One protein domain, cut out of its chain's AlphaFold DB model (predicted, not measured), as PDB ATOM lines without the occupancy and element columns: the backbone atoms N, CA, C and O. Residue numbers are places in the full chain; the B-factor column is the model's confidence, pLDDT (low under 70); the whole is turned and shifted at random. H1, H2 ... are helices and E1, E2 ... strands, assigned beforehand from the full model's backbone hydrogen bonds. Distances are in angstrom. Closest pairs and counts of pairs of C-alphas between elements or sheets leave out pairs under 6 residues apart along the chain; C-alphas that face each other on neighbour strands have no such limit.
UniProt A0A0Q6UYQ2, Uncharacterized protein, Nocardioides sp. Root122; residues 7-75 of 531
ATOM      1  N   ASP A   7       6.679  54.715  10.916       87.25
ATOM      2  CA  ASP A   7       5.808  53.595  10.548       87.25
ATOM      3  C   ASP A   7       5.145  53.815   9.178       87.25
ATOM      4  O   ASP A   7       4.995  52.882   8.382       87.25
ATOM      5  N   GLU A   8       4.804  55.061   8.846       82.94
ATOM      6  CA  GLU A   8       4.268  55.435   7.536       82.94
ATOM      7  C   GLU A   8       5.347  55.358   6.447       82.94
ATOM      8  O   GLU A   8       5.090  54.853   5.350       82.94
ATOM      9  N   ALA A   9       6.576  55.773   6.761       75.25
ATOM     10  CA  ALA A   9       7.721  55.641   5.866       75.25
ATOM     11  C   ALA A   9       8.059  54.166   5.588       75.25
ATOM     12  O   ALA A   9       8.265  53.789   4.431       75.25
ATOM     13  N   GLN A  10       8.052  53.314   6.616       83.94
ATOM     14  CA  GLN A  10       8.285  51.878   6.466       83.94
ATOM     15  C   GLN A  10       7.164  51.207   5.667       83.94
ATOM     16  O   GLN A  10       7.436  50.424   4.753       83.94
ATOM     17  N   ARG A  11       5.902  51.540   5.956       85.31
ATOM     18  CA  ARG A  11       4.751  51.029   5.202       85.31
ATOM     19  C   ARG A  11       4.829  51.425   3.730       85.31
ATOM     20  O   ARG A  11       4.575  50.589   2.866       85.31
ATOM     21  N   ARG A  12       5.209  52.671   3.442       80.50
ATOM     22  CA  ARG A  12       5.383  53.171   2.077       80.50
ATOM     23  C   ARG A  12       6.519  52.459   1.344       80.50
ATOM     24  O   ARG A  12       6.317  52.045   0.210       80.50
ATOM     25  N   LEU A  13       7.655  52.239   2.006       79.50
ATOM     26  CA  LEU A  13       8.788  51.505   1.434       79.50
ATOM     27  C   LEU A  13       8.407  50.064   1.064       79.50
ATOM     28  O   LEU A  13       8.705  49.607  -0.037       79.50
ATOM     29  N   VAL A  14       7.716  49.352   1.961       84.00
ATOM     30  CA  VAL A  14       7.242  47.981   1.700       84.00
ATOM     31  C   VAL A  14       6.251  47.959   0.539       84.00
ATOM     32  O   VAL A  14       6.307  47.066  -0.305       84.00
ATOM     33  N   LEU A  15       5.364  48.951   0.467       82.50
ATOM     34  CA  LEU A  15       4.384  49.059  -0.603       82.50
ATOM     35  C   LEU A  15       5.041  49.342  -1.962       82.50
ATOM     36  O   LEU A  15       4.696  48.701  -2.950       82.50
ATOM     37  N   GLU A  16       6.013  50.254  -2.014       77.12
ATOM     38  CA  GLU A  16       6.787  50.563  -3.223       77.12
ATOM     39  C   GLU A  16       7.616  49.353  -3.685       77.12
ATOM     40  O   GLU A  16       7.631  49.040  -4.878       77.12
ATOM     41  N   ALA A  17       8.219  48.609  -2.751       79.81
ATOM     42  CA  ALA A  17       8.933  47.367  -3.048       79.81
ATOM     43  C   ALA A  17       7.999  46.271  -3.589       79.81
ATOM     44  O   ALA A  17       8.342  45.596  -4.557       79.81
ATOM     45  N   LEU A  18       6.802  46.116  -3.011       82.81
ATOM     46  CA  LEU A  18       5.807  45.142  -3.470       82.81
ATOM     47  C   LEU A  18       5.262  45.496  -4.862       82.81
ATOM     48  O   LEU A  18       5.030  44.604  -5.675       82.81
ATOM     49  N   VAL A  19       5.096  46.791  -5.154       77.81
ATOM     50  CA  VAL A  19       4.730  47.284  -6.490       77.81
ATOM     51  C   VAL A  19       5.825  46.955  -7.504       77.81
ATOM     52  O   VAL A  19       5.524  46.360  -8.531       77.81
ATOM     53  N   ALA A  20       7.090  47.273  -7.209       72.62
ATOM     54  CA  ALA A  20       8.209  46.959  -8.101       72.62
ATOM     55  C   ALA A  20       8.355  45.445  -8.333       72.62
ATOM     56  O   ALA A  20       8.556  45.003  -9.462       72.62
ATOM     57  N   TYR A  21       8.185  44.645  -7.277       79.94
ATOM     58  CA  TYR A  21       8.192  43.185  -7.357       79.94
ATOM     59  C   TYR A  21       7.046  42.645  -8.228       79.94
ATOM     60  O   TYR A  21       7.255  41.751  -9.043       79.94
ATOM     61  N   SER A  22       5.839  43.205  -8.088       79.38
ATOM     62  CA  SER A  22       4.686  42.843  -8.919       79.38
ATOM     63  C   SER A  22       4.880  43.235 -10.385       79.38
ATOM     64  O   SER A  22       4.466  42.474 -11.253       79.38
ATOM     65  N   ASP A  23       5.480  44.395 -10.662       72.19
ATOM     66  CA  ASP A  23       5.699  44.898 -12.026       72.19
ATOM     67  C   ASP A  23       6.774  44.077 -12.774       72.19
ATOM     68  O   ASP A  23       6.678  43.888 -13.984       72.19
ATOM     69  N   ALA A  24       7.769  43.535 -12.060       70.88
ATOM     70  CA  ALA A  24       8.805  42.665 -12.630       70.88
ATOM     71  C   ALA A  24       8.327  41.222 -12.904       70.88
ATOM     72  O   ALA A  24       8.988  40.472 -13.623       70.88
ATOM     73  N   CYS A  25       7.186  40.818 -12.339       77.00
ATOM     74  CA  CYS A  25       6.644  39.467 -12.457       77.00
ATOM     75  C   CYS A  25       5.717  39.365 -13.682       77.00
ATOM     76  O   CYS A  25       4.510  39.593 -13.586       77.00
ATOM     77  N   THR A  26       6.274  39.031 -14.849       72.44
ATOM     78  CA  THR A  26       5.523  38.874 -16.110       72.44
ATOM     79  C   THR A  26       5.574  37.430 -16.609       72.44
ATOM     80  O   THR A  26       6.590  36.754 -16.480       72.44
ATOM     81  N   LEU A  27       4.479  36.915 -17.180       57.19
ATOM     82  CA  LEU A  27       4.488  35.603 -17.842       57.19
ATOM     83  C   LEU A  27       5.371  35.656 -19.105       57.19
ATOM     84  O   LEU A  27       5.262  36.623 -19.859       57.19
ATOM     85  N   PRO A  28       6.204  34.630 -19.384       55.44
ATOM     86  CA  PRO A  28       6.319  33.339 -18.687       55.44
ATOM     87  C   PRO A  28       7.311  33.323 -17.502       55.44
ATOM     88  O   PRO A  28       7.460  32.298 -16.842       55.44
ATOM     89  N   LEU A  29       7.995  34.434 -17.226       65.75
ATOM     90  CA  LEU A  29       9.064  34.578 -16.232       65.75
ATOM     91  C   LEU A  29       8.519  34.897 -14.825       65.75
ATOM     92  O   LEU A  29       8.896  35.887 -14.195       65.75
ATOM     93  N   LEU A  30       7.625  34.051 -14.308       77.50
ATOM     94  CA  LEU A  30       7.137  34.197 -12.933       77.50
ATOM     95  C   LEU A  30       8.260  33.915 -11.927       77.50
ATOM     96  O   LEU A  30       9.033  32.976 -12.094       77.50
ATOM     97  N   THR A  31       8.338  34.707 -10.854       79.31
ATOM     98  CA  THR A  31       9.349  34.515  -9.802       79.31
ATOM     99  C   THR A  31       9.012  33.275  -8.957       79.31
ATOM    100  O   THR A  31       8.036  33.328  -8.206       79.31
ATOM    101  N   PRO A  32       9.806  32.184  -8.990       81.06
ATOM    102  CA  PRO A  32       9.442  30.917  -8.333       81.06
ATOM    103  C   PRO A  32       9.371  30.999  -6.802       81.06
ATOM    104  O   PRO A  32       8.704  30.198  -6.161       81.06
ATOM    105  N   ASN A  33      10.051  31.988  -6.215       81.75
ATOM    106  CA  ASN A  33      10.042  32.242  -4.773       81.75
ATOM    107  C   ASN A  33       8.872  33.136  -4.323       81.75
ATOM    108  O   ASN A  33       8.800  33.502  -3.151       81.75
ATOM    109  N   CYS A  34       7.984  33.539  -5.238       82.06
ATOM    110  CA  CYS A  34       6.794  34.298  -4.878       82.06
ATOM    111  C   CYS A  34       5.850  33.400  -4.060       82.06
ATOM    112  O   CYS A  34       5.530  32.301  -4.512       82.06
ATOM    113  N   PRO A  35       5.332  33.850  -2.903       83.25
ATOM    114  CA  PRO A  35       4.373  33.067  -2.119       83.25
ATOM    115  C   PRO A  35       3.049  32.799  -2.859       83.25
ATOM    116  O   PRO A  35       2.268  31.964  -2.420       83.25
ATOM    117  N   PHE A  36       2.810  33.498  -3.973       85.50
ATOM    118  CA  PHE A  36       1.641  33.363  -4.847       85.50
ATOM    119  C   PHE A  36       1.949  32.643  -6.170       85.50
ATOM    120  O   PHE A  36       1.108  32.609  -7.072       85.50
ATOM    121  N   TYR A  37       3.167  32.113  -6.321       84.69
ATOM    122  CA  TYR A  37       3.533  31.263  -7.448       84.69
ATOM    123  C   TYR A  37       2.841  29.908  -7.306       84.69
ATOM    124  O   TYR A  37       2.905  29.264  -6.259       84.69
ATOM    125  N   LEU A  38       2.197  29.472  -8.378       84.88
ATOM    126  CA  LEU A  38       1.481  28.210  -8.454       84.88
ATOM    127  C   LEU A  38       1.946  27.449  -9.696       84.88
ATOM    128  O   LEU A  38       2.460  28.030 -10.648       84.88
ATOM    129  N   VAL A  39       1.753  26.136  -9.694       85.00
ATOM    130  CA  VAL A  39       1.934  25.290 -10.876       85.00
ATOM    131  C   VAL A  39       0.597  24.611 -11.129       85.00
ATOM    132  O   VAL A  39       0.024  24.050 -10.196       85.00
ATOM    133  N   ASP A  40       0.070  24.730 -12.344       86.19
ATOM    134  CA  ASP A  40      -1.205  24.109 -12.700       86.19
ATOM    135  C   ASP A  40      -1.086  22.577 -12.832       86.19
ATOM    136  O   ASP A  40       0.004  22.000 -12.783       86.19
ATOM    137  N   ASP A  41      -2.221  21.903 -13.032       86.25
ATOM    138  CA  ASP A  41      -2.281  20.441 -13.185       86.25
ATOM    139  C   ASP A  41      -1.505  19.919 -14.415       86.25
ATOM    140  O   ASP A  41      -1.274  18.716 -14.543       86.25
ATOM    141  N   GLN A  42      -1.105  20.808 -15.332       85.06
ATOM    142  CA  GLN A  42      -0.309  20.500 -16.521       85.06
ATOM    143  C   GLN A  42       1.187  20.790 -16.324       85.06
ATOM    144  O   GLN A  42       1.981  20.546 -17.233       85.06
ATOM    145  N   GLY A  43       1.597  21.258 -15.141       85.56
ATOM    146  CA  GLY A  43       2.988  21.578 -14.838       85.56
ATOM    147  C   GLY A  43       3.417  22.979 -15.281       85.56
ATOM    148  O   GLY A  43       4.612  23.277 -15.239       85.56
ATOM    149  N   HIS A  44       2.489  23.844 -15.701       81.56
ATOM    150  CA  HIS A  44       2.815  25.199 -16.133       81.56
ATOM    151  C   HIS A  44       2.819  26.190 -14.959       81.56
ATOM    152  O   HIS A  44       1.929  26.150 -14.106       81.56
ATOM    153  N   PRO A  45       3.790  27.120 -14.919       78.69
ATOM    154  CA  PRO A  45       3.816  28.191 -13.931       78.69
ATOM    155  C   PRO A  45       2.617  29.138 -14.107       78.69
ATOM    156  O   PRO A  45       2.380  29.662 -15.194       78.69
ATOM    157  N   THR A  46       1.891  29.395 -13.020       80.88
ATOM    158  CA  THR A  46       0.769  30.341 -12.936       80.88
ATOM    159  C   THR A  46       0.863  31.197 -11.662       80.88
ATOM    160  O   THR A  46       1.703  30.959 -10.794       80.88
ATOM    161  N   CYS A  47       0.058  32.255 -11.558       82.69
ATOM    162  CA  CYS A  47       0.113  33.237 -10.468       82.69
ATOM    163  C   CYS A  47      -1.291  33.500  -9.911       82.69
ATOM    164  O   CYS A  47      -2.216  33.752 -10.683       82.69
ATOM    165  N   GLY A  48      -1.445  33.492  -8.583       74.81
ATOM    166  CA  GLY A  48      -2.728  33.757  -7.914       74.81
ATOM    167  C   GLY A  48      -3.147  35.239  -7.869       74.81
ATOM    168  O   GLY A  48      -4.280  35.561  -7.518       74.81
ATOM    169  N   THR A  49      -2.276  36.165  -8.295       77.44
ATOM    170  CA  THR A  49      -2.498  37.631  -8.351       77.44
ATOM    171  C   THR A  49      -2.766  38.334  -7.008       77.44
ATOM    172  O   THR A  49      -3.037  39.536  -6.982       77.44
ATOM    173  N   GLU A  50      -2.616  37.659  -5.867       78.56
ATOM    174  CA  GLU A  50      -2.917  38.222  -4.543       78.56
ATOM    175  C   GLU A  50      -1.960  39.359  -4.142       78.56
ATOM    176  O   GLU A  50      -2.341  40.252  -3.379       78.56
ATOM    177  N   CYS A  51      -0.747  39.405  -4.709       78.88
ATOM    178  CA  CYS A  51       0.158  40.551  -4.566       78.88
ATOM    179  C   CYS A  51      -0.476  41.855  -5.085       78.88
ATOM    180  O   CYS A  51      -0.306  42.910  -4.472       78.88
ATOM    181  N   VAL A  52      -1.275  41.786  -6.154       74.81
ATOM    182  CA  VAL A  52      -1.976  42.940  -6.733       74.81
ATOM    183  C   VAL A  52      -3.072  43.431  -5.789       74.81
ATOM    184  O   VAL A  52      -3.222  44.641  -5.602       74.81
ATOM    185  N   ALA A  53      -3.798  42.507  -5.155       78.06
ATOM    186  CA  ALA A  53      -4.815  42.830  -4.158       78.06
ATOM    187  C   ALA A  53      -4.195  43.485  -2.910       78.06
ATOM    188  O   ALA A  53      -4.723  44.478  -2.410       78.06
ATOM    189  N   ALA A  54      -3.035  42.998  -2.452       80.00
ATOM    190  CA  ALA A  54      -2.296  43.592  -1.337       80.00
ATOM    191  C   ALA A  54      -1.807  45.020  -1.650       80.00
ATOM    192  O   ALA A  54      -1.958  45.922  -0.823       80.00
ATOM    193  N   VAL A  55      -1.300  45.256  -2.867       80.06
ATOM    194  CA  VAL A  55      -0.924  46.598  -3.351       80.06
ATOM    195  C   VAL A  55      -2.132  47.541  -3.376       80.06
ATOM    196  O   VAL A  55      -2.031  48.688  -2.939       80.06
ATOM    197  N   GLN A  56      -3.285  47.072  -3.863       77.38
ATOM    198  CA  GLN A  56      -4.516  47.867  -3.914       77.38
ATOM    199  C   GLN A  56      -5.036  48.210  -2.514       77.38
ATOM    200  O   GLN A  56      -5.331  49.372  -2.241       77.38
ATOM    201  N   ALA A  57      -5.090  47.229  -1.610       80.38
ATOM    202  CA  ALA A  57      -5.538  47.420  -0.232       80.38
ATOM    203  C   ALA A  57      -4.626  48.372   0.562       80.38
ATOM    204  O   ALA A  57      -5.090  49.098   1.440       80.38
ATOM    205  N   GLY A  58      -3.331  48.399   0.240       82.12
ATOM    206  CA  GLY A  58      -2.366  49.304   0.857       82.12
ATOM    207  C   GLY A  58      -2.374  50.738   0.307       82.12
ATOM    208  O   GLY A  58      -1.591  51.552   0.789       82.12
ATOM    209  N   GLY A  59      -3.244  51.064  -0.658       77.69
ATOM    210  CA  GLY A  59      -3.334  52.404  -1.251       77.69
ATOM    211  C   GLY A  59      -2.342  52.661  -2.389       77.69
ATOM    212  O   GLY A  59      -2.136  53.808  -2.774       77.69
ATOM    213  N   GLY A  60      -1.746  51.618  -2.979       71.12
ATOM    214  CA  GLY A  60      -0.812  51.722  -4.112       71.12
ATOM    215  C   GLY A  60      -1.459  52.087  -5.452       71.12
ATOM    216  O   GLY A  60      -0.880  51.846  -6.508       71.12
ATOM    217  N   THR A  61      -2.668  52.649  -5.441       54.91
ATOM    218  CA  THR A  61      -3.551  52.847  -6.603       54.91
ATOM    219  C   THR A  61      -3.158  54.018  -7.513       54.91
ATOM    220  O   THR A  61      -3.995  54.542  -8.239       54.91
ATOM    221  N   GLY A  62      -1.897  54.451  -7.501       57.44
ATOM    222  CA  GLY A  62      -1.459  55.647  -8.225       57.44
ATOM    223  C   GLY A  62      -1.111  55.460  -9.706       57.44
ATOM    224  O   GLY A  62      -0.908  56.460 -10.388       57.44
ATOM    225  N   ARG A  63      -1.006  54.230 -10.228       59.22
ATOM    226  CA  ARG A  63      -0.558  54.005 -11.617       59.22
ATOM    227  C   ARG A  63      -1.724  53.610 -12.508       59.22
ATOM    228  O   ARG A  63      -2.346  52.567 -12.301       59.22
ATOM    229  N   SER A  64      -2.025  54.454 -13.492       59.47
ATOM    230  CA  SER A  64      -3.051  54.178 -14.491       59.47
ATOM    231  C   SER A  64      -2.669  52.933 -15.297       59.47
ATOM    232  O   SER A  64      -1.546  52.800 -15.795       59.47
ATOM    233  N   ILE A  65      -3.614  51.998 -15.396       63.84
ATOM    234  CA  ILE A  65      -3.558  50.902 -16.362       63.84
ATOM    235  C   ILE A  65      -3.830  51.529 -17.728       63.84
ATOM    236  O   ILE A  65      -4.794  52.284 -17.877       63.84
ATOM    237  N   ARG A  66      -2.965  51.260 -18.705       65.88
ATOM    238  CA  ARG A  66      -3.110  51.736 -20.079       65.88
ATOM    239  C   ARG A  66      -3.222  50.535 -21.007       65.88
ATOM    240  O   ARG A  66      -2.418  49.610 -20.925       65.88
ATOM    241  N   ASP A  67      -4.189  50.606 -21.911       65.75
ATOM    242  CA  ASP A  67      -4.300  49.685 -23.035       65.75
ATOM    243  C   ASP A  67      -3.497  50.233 -24.218       65.75
ATOM    244  O   ASP A  67      -3.661  51.393 -24.617       65.75
ATOM    245  N   VAL A  68      -2.614  49.410 -24.781       67.06
ATOM    246  CA  VAL A  68      -1.853  49.729 -25.994       67.06
ATOM    247  C   VAL A  68      -2.167  48.678 -27.050       67.06
ATOM    248  O   VAL A  68      -1.882  47.495 -26.874       67.06
ATOM    249  N   ALA A  69      -2.774  49.108 -28.156       61.72
ATOM    250  CA  ALA A  69      -3.061  48.237 -29.287       61.72
ATOM    251  C   ALA A  69      -1.844  48.164 -30.222       61.72
ATOM    252  O   ALA A  69      -1.433  49.182 -30.780       61.72
ATOM    253  N   VAL A  70      -1.291  46.966 -30.424       53.50
ATOM    254  CA  VAL A  70      -0.190  46.705 -31.366       53.50
ATOM    255  C   VAL A  70      -0.583  45.529 -32.255       53.50
ATOM    256  O   VAL A  70      -0.769  44.414 -31.778       53.50
ATOM    257  N   GLY A  71      -0.756  45.772 -33.558       50.12
ATOM    258  CA  GLY A  71      -1.002  44.703 -34.536       50.12
ATOM    259  C   GLY A  71      -2.268  43.862 -34.302       50.12
ATOM    260  O   GLY A  71      -2.289  42.693 -34.665       50.12
ATOM    261  N   GLY A  72      -3.312  44.425 -33.681       66.94
ATOM    262  CA  GLY A  72      -4.558  43.708 -33.365       66.94
ATOM    263  C   GLY A  72      -4.571  42.997 -32.005       66.94
ATOM    264  O   GLY A  72      -5.610  42.473 -31.614       66.94
ATOM    265  N   LEU A  73      -3.462  43.029 -31.260       43.66
ATOM    266  CA  LEU A  73      -3.399  42.630 -29.854       43.66
ATOM    267  C   LEU A  73      -3.560  43.865 -28.962       43.66
ATOM    268  O   LEU A  73      -2.911  44.887 -29.191       43.66
ATOM    269  N   VAL A  74      -4.420  43.773 -27.946       62.34
ATOM    270  CA  VAL A  74      -4.550  44.793 -26.897       62.34
ATOM    271  C   VAL A  74      -3.704  44.348 -25.712       62.34
ATOM    272  O   VAL A  74      -4.016  43.353 -25.062       62.34
ATOM    273  N   LEU A  75      -2.611  45.064 -25.463       52.69
ATOM    274  CA  LEU A  75      -1.757  44.855 -24.299       52.69
ATOM    275  C   LEU A  75      -2.255  45.758 -23.168       52.69
ATOM    276  O   LEU A  75      -2.181  46.982 -23.278       52.69
TER     277      LEU A  75
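What this domain is: This is residues 7 to 75 of the 531 residues of an uncharacterized protein of Nocardioides sp. Root122 (UniProt A0A0Q6UYQ2). Two antiparallel strand hairpins, E3-E4 and E1-E2, lie apart like the prongs of a loose fork, with helices H1 and H2 packed together at its base. Residues 68 to 73 stick out. The 69 printed residues include H1, E1, E2, H2, E3 and E4, in that order; the class is mixed. The whole is loose, with a radius of gyration of the C-alphas of 14.5 A, and flat, spanning 42 by 31 by 16 A.

How they stand to each other: E3, residues 65 to 70, and E4, residues 73 to 75, form a hairpin at 154 degrees; N 68 and O 75 are 2.9 A apart. E1, residues 37 to 39, and E2, residues 45 to 47, form another at 136 degrees; N 46 and O 38 are 2.8 A apart. H1, residues 7 to 24, touches H2, residues 50 to 57, with residues 15 to 22 alone; the closest C-alphas, of Leu 15 and Val 55, are 6.5 A apart. They run opposite ways at a steep tilt of 41 degrees. In both helices every O i to N i+4 pair is within hydrogen-bond range.

Where its parts are: H1, 25.8 A long, begins at C-alpha 7 (5.808, 53.595, 10.548). E3 is 15.9 A long, H2 10.5 A. E4 ends at C-alpha 75 (-1.757, 44.855, -24.299).

The domain as a whole: The C-alphas farthest apart, of Asp 7 and Gly 71, are 46.5 A apart. The printed part has no cut. The link from H1 to E1 is long. Residues 27 to 29 and 61 to 75 have pLDDT under 70.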